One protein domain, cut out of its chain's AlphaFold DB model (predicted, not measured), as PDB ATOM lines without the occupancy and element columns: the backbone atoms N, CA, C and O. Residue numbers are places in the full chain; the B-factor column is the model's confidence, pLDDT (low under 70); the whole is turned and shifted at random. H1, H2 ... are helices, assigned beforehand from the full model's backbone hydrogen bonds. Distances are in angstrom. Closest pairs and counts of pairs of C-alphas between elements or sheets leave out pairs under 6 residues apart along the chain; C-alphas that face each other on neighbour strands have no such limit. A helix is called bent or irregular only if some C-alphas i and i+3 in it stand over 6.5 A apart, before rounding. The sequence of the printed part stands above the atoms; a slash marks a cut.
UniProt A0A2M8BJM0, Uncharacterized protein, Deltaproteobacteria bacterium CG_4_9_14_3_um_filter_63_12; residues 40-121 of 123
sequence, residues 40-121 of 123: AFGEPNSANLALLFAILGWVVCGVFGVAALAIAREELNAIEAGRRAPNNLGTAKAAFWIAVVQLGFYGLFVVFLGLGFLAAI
ATOM      1  N   ALA A  40     166.535 143.680 193.175       57.03
ATOM      2  CA  ALA A  40     167.805 143.585 193.903       57.03
ATOM      3  C   ALA A  40     167.734 144.062 195.368       57.03
ATOM      4  O   ALA A  40     168.582 143.687 196.177       57.03
ATOM      5  N   PHE A  41     166.734 144.875 195.720       54.62
ATOM      6  CA  PHE A  41     166.508 145.357 197.082       54.62
ATOM      7  C   PHE A  41     165.106 144.943 197.522       54.62
ATOM      8  O   PHE A  41     164.120 145.371 196.936       54.62
ATOM      9  N   GLY A  42     165.020 144.094 198.548       49.03
ATOM     10  CA  GLY A  42     163.772 143.449 198.975       49.03
ATOM     11  C   GLY A  42     162.720 144.370 199.605       49.03
ATOM     12  O   GLY A  42     161.666 143.880 200.000       49.03
ATOM     13  N   GLU A  43     162.975 145.679 199.705       57.56
ATOM     14  CA  GLU A  43     162.055 146.650 200.296       57.56
ATOM     15  C   GLU A  43     161.631 147.736 199.295       57.56
ATOM     16  O   GLU A  43     162.475 148.288 198.579       57.56
ATOM     17  N   PRO A  44     160.330 148.087 199.258       60.34
ATOM     18  CA  PRO A  44     159.824 149.146 198.397       60.34
ATOM     19  C   PRO A  44     160.469 150.493 198.754       60.34
ATOM     20  O   PRO A  44     160.546 150.890 199.913       60.34
ATOM     21  N   ASN A  45     160.926 151.210 197.729       59.09
ATOM     22  CA  ASN A  45     161.616 152.491 197.852       59.09
ATOM     23  C   ASN A  45     160.655 153.604 198.314       59.09
ATOM     24  O   ASN A  45     159.808 154.043 197.532       59.09
ATOM     25  N   SER A  46     160.793 154.091 199.553       64.25
ATOM     26  CA  SER A  46     159.904 155.125 200.112       64.25
ATOM     27  C   SER A  46     160.454 156.557 200.000       64.25
ATOM     28  O   SER A  46     159.799 157.516 200.416       64.25
ATOM     29  N   ALA A  47     161.602 156.749 199.334       64.25
ATOM     30  CA  ALA A  47     162.227 158.064 199.149       64.25
ATOM     31  C   ALA A  47     161.321 159.082 198.425       64.25
ATOM     32  O   ALA A  47     161.300 160.263 198.777       64.25
ATOM     33  N   ASN A  48     160.520 158.630 197.455       72.81
ATOM     34  CA  ASN A  48     159.556 159.488 196.759       72.81
ATOM     35  C   ASN A  48     158.411 159.941 197.676       72.81
ATOM     36  O   ASN A  48     157.952 161.075 197.563       72.81
ATOM     37  N   LEU A  49     157.973 159.082 198.603       67.94
ATOM     38  CA  LEU A  49     156.958 159.423 199.601       67.94
ATOM     39  C   LEU A  49     157.491 160.459 200.593       67.94
ATOM     40  O   LEU A  49     156.788 161.419 200.891       67.94
ATOM     41  N   ALA A  50     158.742 160.316 201.045       71.56
ATOM     42  CA  ALA A  50     159.385 161.298 201.918       71.56
ATOM     43  C   ALA A  50     159.458 162.688 201.260       71.56
ATOM     44  O   ALA A  50     159.156 163.700 201.894       71.56
ATOM     45  N   LEU A  51     159.802 162.738 199.969       70.88
ATOM     46  CA  LEU A  51     159.872 163.984 199.206       70.88
ATOM     47  C   LEU A  51     158.475 164.589 198.987       70.88
ATOM     48  O   LEU A  51     158.286 165.788 199.199       70.88
ATOM     49  N   LEU A  52     157.479 163.766 198.645       77.75
ATOM     50  CA  LEU A  52     156.084 164.201 198.530       77.75
ATOM     51  C   LEU A  52     155.557 164.769 199.848       77.75
ATOM     52  O   LEU A  52     154.958 165.839 199.834       77.75
ATOM     53  N   PHE A  53     155.817 164.110 200.978       71.19
ATOM     54  CA  PHE A  53     155.416 164.611 202.293       71.19
ATOM     55  C   PHE A  53     156.116 165.921 202.667       71.19
ATOM     56  O   PHE A  53     155.479 166.790 203.263       71.19
ATOM     57  N   ALA A  54     157.381 166.106 202.281       70.25
ATOM     58  CA  ALA A  54     158.092 167.366 202.492       70.25
ATOM     59  C   ALA A  54     157.466 168.520 201.685       70.25
ATOM     60  O   ALA A  54     157.236 169.602 202.224       70.25
ATOM     61  N   ILE A  55     157.115 168.287 200.415       77.56
ATOM     62  CA  ILE A  55     156.439 169.296 199.580       77.56
ATOM     63  C   ILE A  55     155.006 169.546 200.072       77.56
ATOM     64  O   ILE A  55     154.577 170.691 200.183       77.56
ATOM     65  N   LEU A  56     154.260 168.496 200.422       75.12
ATOM     66  CA  LEU A  56     152.906 168.621 200.973       75.12
ATOM     67  C   LEU A  56     152.893 169.377 202.304       75.12
ATOM     68  O   LEU A  56     151.961 170.141 202.558       75.12
ATOM     69  N   GLY A  57     153.938 169.238 203.121       64.19
ATOM     70  CA  GLY A  57     154.080 169.992 204.363       64.19
ATOM     71  C   GLY A  57     154.075 171.507 204.151       64.19
ATOM     72  O   GLY A  57     153.634 172.246 205.031       64.19
ATOM     73  N   TRP A  58     154.543 171.998 202.994       71.69
ATOM     74  CA  TRP A  58     154.492 173.434 202.674       71.69
ATOM     75  C   TRP A  58     153.062 173.949 202.513       71.69
ATOM     76  O   TRP A  58     152.797 175.108 202.818       71.69
ATOM     77  N   VAL A  59     152.144 173.088 202.074       75.69
ATOM     78  CA  VAL A  59     150.754 173.454 201.769       75.69
ATOM     79  C   VAL A  59     149.819 173.147 202.943       75.69
ATOM     80  O   VAL A  59     148.911 173.924 203.222       75.69
ATOM     81  N   VAL A  60     150.041 172.035 203.654       71.88
ATOM     82  CA  VAL A  60     149.089 171.459 204.632       71.88
ATOM     83  C   VAL A  60     149.471 171.757 206.095       71.88
ATOM     84  O   VAL A  60     148.868 171.212 207.011       71.88
ATOM     85  N   CYS A  61     150.387 172.703 206.336       67.12
ATOM     86  CA  CYS A  61     150.889 173.152 207.650       67.12
ATOM     87  C   CYS A  61     152.098 172.360 208.193       67.12
ATOM     88  O   CYS A  61     152.255 171.158 207.972       67.12
ATOM     89  N   GLY A  62     152.943 173.047 208.978       69.88
ATOM     90  CA  GLY A  62     154.255 172.568 209.442       69.88
ATOM     91  C   GLY A  62     154.258 171.294 210.298       69.88
ATOM     92  O   GLY A  62     155.310 170.683 210.471       69.88
ATOM     93  N   VAL A  63     153.095 170.837 210.775       73.38
ATOM     94  CA  VAL A  63     152.941 169.576 211.524       73.38
ATOM     95  C   VAL A  63     153.379 168.372 210.682       73.38
ATOM     96  O   VAL A  63     154.041 167.465 211.190       73.38
ATOM     97  N   PHE A  64     153.111 168.397 209.373       75.38
ATOM     98  CA  PHE A  64     153.574 167.353 208.454       75.38
ATOM     99  C   PHE A  64     155.099 167.317 208.293       75.38
ATOM    100  O   PHE A  64     155.651 166.264 207.976       75.38
ATOM    101  N   GLY A  65     155.795 168.420 208.587       75.94
ATOM    102  CA  GLY A  65     157.257 168.477 208.567       75.94
ATOM    103  C   GLY A  65     157.903 167.520 209.574       75.94
ATOM    104  O   GLY A  65     158.943 166.934 209.281       75.94
ATOM    105  N   VAL A  66     157.266 167.285 210.728       82.31
ATOM    106  CA  VAL A  66     157.778 166.353 211.751       82.31
ATOM    107  C   VAL A  66     157.683 164.904 211.271       82.31
ATOM    108  O   VAL A  66     158.650 164.150 211.387       82.31
ATOM    109  N   ALA A  67     156.544 164.524 210.686       81.25
ATOM    110  CA  ALA A  67     156.350 163.188 210.126       81.25
ATOM    111  C   ALA A  67     157.300 162.933 208.943       81.25
ATOM    112  O   ALA A  67     157.947 161.887 208.888       81.25
ATOM    113  N   ALA A  68     157.456 163.916 208.047       81.38
ATOM    114  CA  ALA A  68     158.398 163.838 206.932       81.38
ATOM    115  C   ALA A  68     159.846 163.637 207.414       81.38
ATOM    116  O   ALA A  68     160.583 162.829 206.847       81.38
ATOM    117  N   LEU A  69     160.243 164.316 208.497       86.44
ATOM    118  CA  LEU A  69     161.576 164.171 209.080       86.44
ATOM    119  C   LEU A  69     161.812 162.769 209.662       86.44
ATOM    120  O   LEU A  69     162.903 162.222 209.499       86.44
ATOM    121  N   ALA A  70     160.813 162.186 210.330       88.44
ATOM    122  CA  ALA A  70     160.907 160.835 210.884       88.44
ATOM    123  C   ALA A  70     161.107 159.789 209.774       88.44
ATOM    124  O   ALA A  70     162.032 158.981 209.850       88.44
ATOM    125  N   ILE A  71     160.314 159.885 208.703       87.50
ATOM    126  CA  ILE A  71     160.392 158.987 207.542       87.50
ATOM    127  C   ILE A  71     161.738 159.144 206.818       87.50
ATOM    128  O   ILE A  71     162.395 158.155 206.498       87.50
ATOM    129  N   ALA A  72     162.203 160.381 206.604       85.88
ATOM    130  CA  ALA A  72     163.479 160.631 205.930       85.88
ATOM    131  C   ALA A  72     164.684 160.079 206.718       85.88
ATOM    132  O   ALA A  72     165.643 159.589 206.120       85.88
ATOM    133  N   ARG A  73     164.638 160.130 208.058       88.94
ATOM    134  CA  ARG A  73     165.674 159.547 208.930       88.94
ATOM    135  C   ARG A  73     165.696 158.027 208.860       88.94
ATOM    136  O   ARG A  73     166.776 157.446 208.800       88.94
ATOM    137  N   GLU A  74     164.526 157.398 208.879       89.94
ATOM    138  CA  GLU A  74     164.424 155.946 208.750       89.94
ATOM    139  C   GLU A  74     164.973 155.477 207.400       89.94
ATOM    140  O   GLU A  74     165.716 154.496 207.355       89.94
ATOM    141  N   GLU A  75     164.694 156.217 206.323       85.81
ATOM    142  CA  GLU A  75     165.243 155.900 205.006       85.81
ATOM    143  C   GLU A  75     166.764 156.026 204.929       85.81
ATOM    144  O   GLU A  75     167.443 155.107 204.472       85.81
ATOM    145  N   LEU A  76     167.326 157.129 205.427       89.50
ATOM    146  CA  LEU A  76     168.780 157.304 205.457       89.50
ATOM    147  C   LEU A  76     169.462 156.197 206.272       89.50
ATOM    148  O   LEU A  76     170.436 155.611 205.805       89.50
ATOM    149  N   ASN A  77     168.903 155.845 207.432       91.44
ATOM    150  CA  ASN A  77     169.433 154.774 208.276       91.44
ATOM    151  C   ASN A  77     169.319 153.394 207.601       91.44
ATOM    152  O   ASN A  77     170.220 152.566 207.698       91.44
ATOM    153  N   ALA A  78     168.230 153.128 206.875       86.44
ATOM    154  CA  ALA A  78     168.074 151.881 206.130       86.44
ATOM    155  C   ALA A  78     169.073 151.760 204.965       86.44
ATOM    156  O   ALA A  78     169.556 150.657 204.692       86.44
ATOM    157  N   ILE A  79     169.416 152.874 204.309       86.69
ATOM    158  CA  ILE A  79     170.450 152.917 203.267       86.69
ATOM    159  C   ILE A  79     171.846 152.723 203.882       86.69
ATOM    160  O   ILE A  79     172.622 151.915 203.374       86.69
ATOM    161  N   GLU A  80     172.157 153.397 204.993       88.81
ATOM    162  CA  GLU A  80     173.440 153.254 205.706       88.81
ATOM    163  C   GLU A  80     173.648 151.841 206.269       88.81
ATOM    164  O   GLU A  80     174.758 151.313 206.229       88.81
ATOM    165  N   ALA A  81     172.573 151.185 206.714       88.44
ATOM    166  CA  ALA A  81     172.590 149.793 207.158       88.44
ATOM    167  C   ALA A  81     172.724 148.772 206.008       88.44
ATOM    168  O   ALA A  81     172.709 147.567 206.258       88.44
ATOM    169  N   GLY A  82     172.799 149.222 204.750       84.69
ATOM    170  CA  GLY A  82     172.888 148.351 203.576       84.69
ATOM    171  C   GLY A  82     171.605 147.572 203.276       84.69
ATOM    172  O   GLY A  82     171.645 146.604 202.521       84.69
ATOM    173  N   ARG A  83     170.464 147.973 203.857       80.81
ATOM    174  CA  ARG A  83     169.161 147.320 203.629       80.81
ATOM    175  C   ARG A  83     168.449 147.841 202.379       80.81
ATOM    176  O   ARG A  83     167.576 147.160 201.853       80.81
ATOM    177  N   ARG A  84     168.816 149.031 201.886       80.00
ATOM    178  CA  ARG A  84     168.177 149.692 200.735       80.00
ATOM    179  C   ARG A  84     169.178 150.177 199.689       80.00
ATOM    180  O   ARG A  84     170.365 150.345 199.949       80.00
ATOM    181  N   ALA A  85     168.654 150.417 198.492       77.81
ATOM    182  CA  ALA A  85     169.397 150.872 197.329       77.81
ATOM    183  C   ALA A  85     170.124 152.214 197.557       77.81
ATOM    184  O   ALA A  85     169.453 153.222 197.805       77.81
ATOM    185  N   PRO A  86     171.455 152.299 197.353       80.62
ATOM    186  CA  PRO A  86     172.200 153.550 197.527       80.62
ATOM    187  C   PRO A  86     171.867 154.609 196.463       80.62
ATOM    188  O   PRO A  86     172.151 155.787 196.660       80.62
ATOM    189  N   ASN A  87     171.221 154.229 195.355       80.69
ATOM    190  CA  ASN A  87     170.819 155.158 194.294       80.69
ATOM    191  C   ASN A  87     169.807 156.220 194.776       80.69
ATOM    192  O   ASN A  87     169.735 157.309 194.219       80.69
ATOM    193  N   ASN A  88     169.072 155.954 195.863       78.12
ATOM    194  CA  ASN A  88     168.093 156.902 196.415       78.12
ATOM    195  C   ASN A  88     168.650 157.805 197.524       78.12
ATOM    196  O   ASN A  88     167.908 158.610 198.093       78.12
ATOM    197  N   LEU A  89     169.947 157.708 197.833       83.62
ATOM    198  CA  LEU A  89     170.567 158.466 198.921       83.62
ATOM    199  C   LEU A  89     170.466 159.979 198.685       83.62
ATOM    200  O   LEU A  89     170.151 160.731 199.608       83.62
ATOM    201  N   GLY A  90     170.668 160.428 197.441       86.50
ATOM    202  CA  GLY A  90     170.529 161.838 197.068       86.50
ATOM    203  C   GLY A  90     169.128 162.383 197.365       86.50
ATOM    204  O   GLY A  90     168.992 163.440 197.980       86.50
ATOM    205  N   THR A  91     168.094 161.619 197.012       83.44
ATOM    206  CA  THR A  91     166.685 161.979 197.222       83.44
ATOM    207  C   THR A  91     166.317 162.001 198.704       83.44
ATOM    208  O   THR A  91     165.720 162.970 199.171       83.44
ATOM    209  N   ALA A  92     166.721 160.980 199.468       85.12
ATOM    210  CA  ALA A  92     166.465 160.914 200.907       85.12
ATOM    211  C   ALA A  92     167.147 162.071 201.659       85.12
ATOM    212  O   ALA A  92     166.542 162.709 202.524       85.12
ATOM    213  N   LYS A  93     168.386 162.409 201.277       87.38
ATOM    214  CA  LYS A  93     169.133 163.531 201.861       87.38
ATOM    215  C   LYS A  93     168.509 164.881 201.506       87.38
ATOM    216  O   LYS A  93     168.434 165.754 202.370       87.38
ATOM    217  N   ALA A  94     168.028 165.050 200.274       87.25
ATOM    218  CA  ALA A  94     167.298 166.249 199.870       87.25
ATOM    219  C   ALA A  94     165.997 166.411 200.673       87.25
ATOM    220  O   ALA A  94     165.769 167.475 201.248       87.25
ATOM    221  N   ALA A  95     165.191 165.349 200.789       85.56
ATOM    222  CA  ALA A  95     163.954 165.363 201.573       85.56
ATOM    223  C   ALA A  95     164.212 165.714 203.049       85.56
ATOM    224  O   ALA A  95     163.504 166.545 203.618       85.56
ATOM    225  N   PHE A  96     165.272 165.153 203.644       88.62
ATOM    226  CA  PHE A  96     165.685 165.477 205.007       88.62
ATOM    227  C   PHE A  96     166.013 166.967 205.175       88.62
ATOM    228  O   PHE A  96     165.471 167.617 206.068       88.62
ATOM    229  N   TRP A  97     166.865 167.530 204.313       90.44
ATOM    230  CA  TRP A  97     167.252 168.942 204.413       90.44
ATOM    231  C   TRP A  97     166.076 169.893 204.211       90.44
ATOM    232  O   TRP A  97     165.954 170.869 204.952       90.44
ATOM    233  N   ILE A  98     165.190 169.594 203.259       86.94
ATOM    234  CA  ILE A  98     163.982 170.391 203.025       86.94
ATOM    235  C   ILE A  98     163.095 170.386 204.278       86.94
ATOM    236  O   ILE A  98     162.689 171.455 204.737       86.94
ATOM    237  N   ALA A  99     162.861 169.213 204.877       85.81
ATOM    238  CA  ALA A  99     162.064 169.088 206.096       85.81
ATOM    239  C   ALA A  99     162.690 169.837 207.290       85.81
ATOM    240  O   ALA A  99     161.976 170.512 208.033       85.81
ATOM    241  N   VAL A 100     164.018 169.775 207.458       89.94
ATOM    242  CA  VAL A 100     164.738 170.510 208.519       89.94
ATOM    243  C   VAL A 100     164.573 172.019 208.363       89.94
ATOM    244  O   VAL A 100     164.207 172.695 209.325       89.94
ATOM    245  N   VAL A 101     164.832 172.552 207.165       90.31
ATOM    246  CA  VAL A 101     164.728 173.996 206.905       90.31
ATOM    247  C   VAL A 101     163.302 174.475 207.154       90.31
ATOM    248  O   VAL A 101     163.090 175.481 207.830       90.31
ATOM    249  N   GLN A 102     162.319 173.718 206.673       86.44
ATOM    250  CA  GLN A 102     160.912 174.036 206.863       86.44
ATOM    251  C   GLN A 102     160.504 174.065 208.338       86.44
ATOM    252  O   GLN A 102     159.856 175.020 208.773       86.44
ATOM    253  N   LEU A 103     160.895 173.052 209.115       87.75
ATOM    254  CA  LEU A 103     160.592 172.997 210.544       87.75
ATOM    255  C   LEU A 103     161.273 174.145 211.302       87.75
ATOM    256  O   LEU A 103     160.675 174.712 212.215       87.75
ATOM    257  N   GLY A 104     162.481 174.535 210.884       89.88
ATOM    258  CA  GLY A 104     163.193 175.696 211.417       89.88
ATOM    259  C   GLY A 104     162.435 177.008 211.206       89.88
ATOM    260  O   GLY A 104     162.224 177.752 212.163       89.88
ATOM    261  N   PHE A 105     161.959 177.270 209.984       91.12
ATOM    262  CA  PHE A 105     161.148 178.460 209.696       91.12
ATOM    263  C   PHE A 105     159.824 178.465 210.462       91.12
ATOM    264  O   PHE A 105     159.445 179.497 211.015       91.12
ATOM    265  N   TYR A 106     159.141 177.320 210.540       88.06
ATOM    266  CA  TYR A 106     157.889 177.206 211.292       88.06
ATOM    267  C   TYR A 106     158.101 177.429 212.792       88.06
ATOM    268  O   TYR A 106     157.340 178.165 213.418       88.06
ATOM    269  N   GLY A 107     159.150 176.836 213.366       88.50
ATOM    270  CA  GLY A 107     159.507 177.033 214.769       88.50
ATOM    271  C   GLY A 107     159.811 178.497 215.075       88.50
ATOM    272  O   GLY A 107     159.279 179.047 216.038       88.50
ATOM    273  N   LEU A 108     160.587 179.159 214.212       91.94
ATOM    274  CA  LEU A 108     160.885 180.583 214.349       91.94
ATOM    275  C   LEU A 108     159.610 181.436 214.274       91.94
ATOM    276  O   LEU A 108     159.398 182.301 215.122       91.94
ATOM    277  N   PHE A 109     158.737 181.160 213.303       89.81
ATOM    278  CA  PHE A 109     157.465 181.860 213.137       89.81
ATOM    279  C   PHE A 109     156.565 181.732 214.374       89.81
ATOM    280  O   PHE A 109     156.045 182.735 214.860       89.81
ATOM    281  N   VAL A 110     156.431 180.524 214.932       89.56
ATOM    282  CA  VAL A 110     155.644 180.279 216.152       89.56
ATOM    283  C   VAL A 110     156.228 181.020 217.355       89.56
ATOM    284  O   VAL A 110     155.472 181.593 218.135       89.56
ATOM    285  N   VAL A 111     157.557 181.063 217.496       92.75
ATOM    286  CA  VAL A 111     158.222 181.804 218.581       92.75
ATOM    287  C   VAL A 111     157.967 183.306 218.465       92.75
ATOM    288  O   VAL A 111     157.592 183.929 219.456       92.75
ATOM    289  N   PHE A 112     158.114 183.891 217.272       93.19
ATOM    290  CA  PHE A 112     157.830 185.315 217.061       93.19
ATOM    291  C   PHE A 112     156.363 185.657 217.305       93.19
ATOM    292  O   PHE A 112     156.074 186.652 217.966       93.19
ATOM    293  N   LEU A 113     155.441 184.831 216.808       91.56
ATOM    294  CA  LEU A 113     154.009 185.042 217.002       91.56
ATOM    295  C   LEU A 113     153.638 184.905 218.484       91.56
ATOM    296  O   LEU A 113     152.928 185.754 219.013       91.56
ATOM    297  N   GLY A 114     154.179 183.901 219.180       91.56
ATOM    298  CA  GLY A 114     153.971 183.704 220.613       91.56
ATOM    299  C   GLY A 114     154.526 184.847 221.467       91.56
ATOM    300  O   GLY A 114     153.822 185.350 222.339       91.56
ATOM    301  N   LEU A 115     155.753 185.303 221.193       92.62
ATOM    302  CA  LEU A 115     156.357 186.449 221.886       92.62
ATOM    303  C   LEU A 115     155.609 187.753 221.601       92.62
ATOM    304  O   LEU A 115     155.361 188.523 222.526       92.62
ATOM    305  N   GLY A 116     155.219 187.989 220.347       93.25
ATOM    306  CA  GLY A 116     154.428 189.158 219.963       93.25
ATOM    307  C   GLY A 116     153.052 189.166 220.627       93.25
ATOM    308  O   GLY A 116     152.627 190.191 221.149       93.25
ATOM    309  N   PHE A 117     152.387 188.011 220.680       94.12
ATOM    310  CA  PHE A 117     151.101 187.858 221.359       94.12
ATOM    311  C   PHE A 117     151.218 188.064 222.874       94.12
ATOM    312  O   PHE A 117     150.409 188.779 223.460       94.12
ATOM    313  N   LEU A 118     152.252 187.505 223.508       94.44
ATOM    314  CA  LEU A 118     152.522 187.716 224.931       94.44
ATOM    315  C   LEU A 118     152.798 189.196 225.241       94.44
ATOM    316  O   LEU A 118     152.242 189.733 226.195       94.44
ATOM    317  N   ALA A 119     153.620 189.859 224.424       94.62
ATOM    318  CA  ALA A 119     153.905 191.285 224.564       94.62
ATOM    319  C   ALA A 119     152.639 192.143 224.401       94.62
ATOM    320  O   ALA A 119     152.447 193.090 225.160       94.62
ATOM    321  N   ALA A 120     151.755 191.782 223.465       94.12
ATOM    322  CA  ALA A 120     150.473 192.453 223.265       94.12
ATOM    323  C   ALA A 120     149.502 192.275 224.445       94.12
ATOM    324  O   ALA A 120     148.728 193.181 224.716       94.12
ATOM    325  N   ILE A 121     149.535 191.141 225.155       95.56
ATOM    326  CA  ILE A 121     148.726 190.939 226.373       95.56
ATOM    327  C   ILE A 121     149.263 191.765 227.551       95.56
ATOM    328  O   ILE A 121     148.499 192.169 228.423       95.56
TER     329      ILE A 121
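AT A GLANCE: This is residues 40 to 121 of the 123 residues of an uncharacterized protein of Deltaproteobacteria bacterium CG_4_9_14_3_um_filter_63_12 (UniProt A0A2M8BJM0). Three helices lie side by side in an up-and-down bundle, each running against the one before it in the chain, and the last, H3, is much the longest, with its residues 108 to 121 sticking out as a bare arm. The body without that arm spans 38 by 16 by 15 A. The printed part has 82 residues, with three named helices in the order H1, H2, H3 and no named strand, an all-helix class. The whole is loose, with a radius of gyration of the C-alphas of 15.9 A, and spans 60 by 21 by 15 A, a rod.

HOW THE PARTS SIT: H1, residues 47 to 60, and H2, residues 63 to 80, form a helical hairpin and touch, closest at the C-alphas of Gly 57 and Phe 64, 4.9 A apart; they run opposite ways at a shallow tilt of 14 degrees. H2 and H3, residues 86 to 121, form a second helical hairpin, a shallow tilt of 29 degrees, opposite ways. They touch through residues 86 to 103 of H3 alone, with the C-alphas of Ala 72 and Phe 96 closest at 5.4 A. H1 and H3 touch through residues 88 to 102 of H3 alone, closest at the C-alphas of Leu 51 and Ala 95, 4.9 A apart. These two run the same way at a shallow tilt of 21 degrees. Backbone O i to N i+4 pairs are within hydrogen-bond range for 8 of 10 in H1, 13 of 14 in H2 and 30 of 32 in H3.

IN THESE COORDINATES: Residues 40 to 46 precede H1, which begins at C-alpha 47 (162.227, 158.064, 199.149) and is 19.5 A long. H2 is 26.8 A long and begins at C-alpha 63 (152.941, 169.576, 211.524). H3 is 52.7 A long and ends at C-alpha 121 (148.726, 190.939, 226.373). It is irregular: C-alphas 87 and 90 are 7.2 A apart.

THE WHOLE: The C-alphas farthest apart are those of Ala 40 and Ile 121, 60.5 A. The printed part has no cut, and both links are tight. The mean pLDDT of the printed part is 81.5; residues 40 to 47, 49, 57, 61 and 62 are under 70.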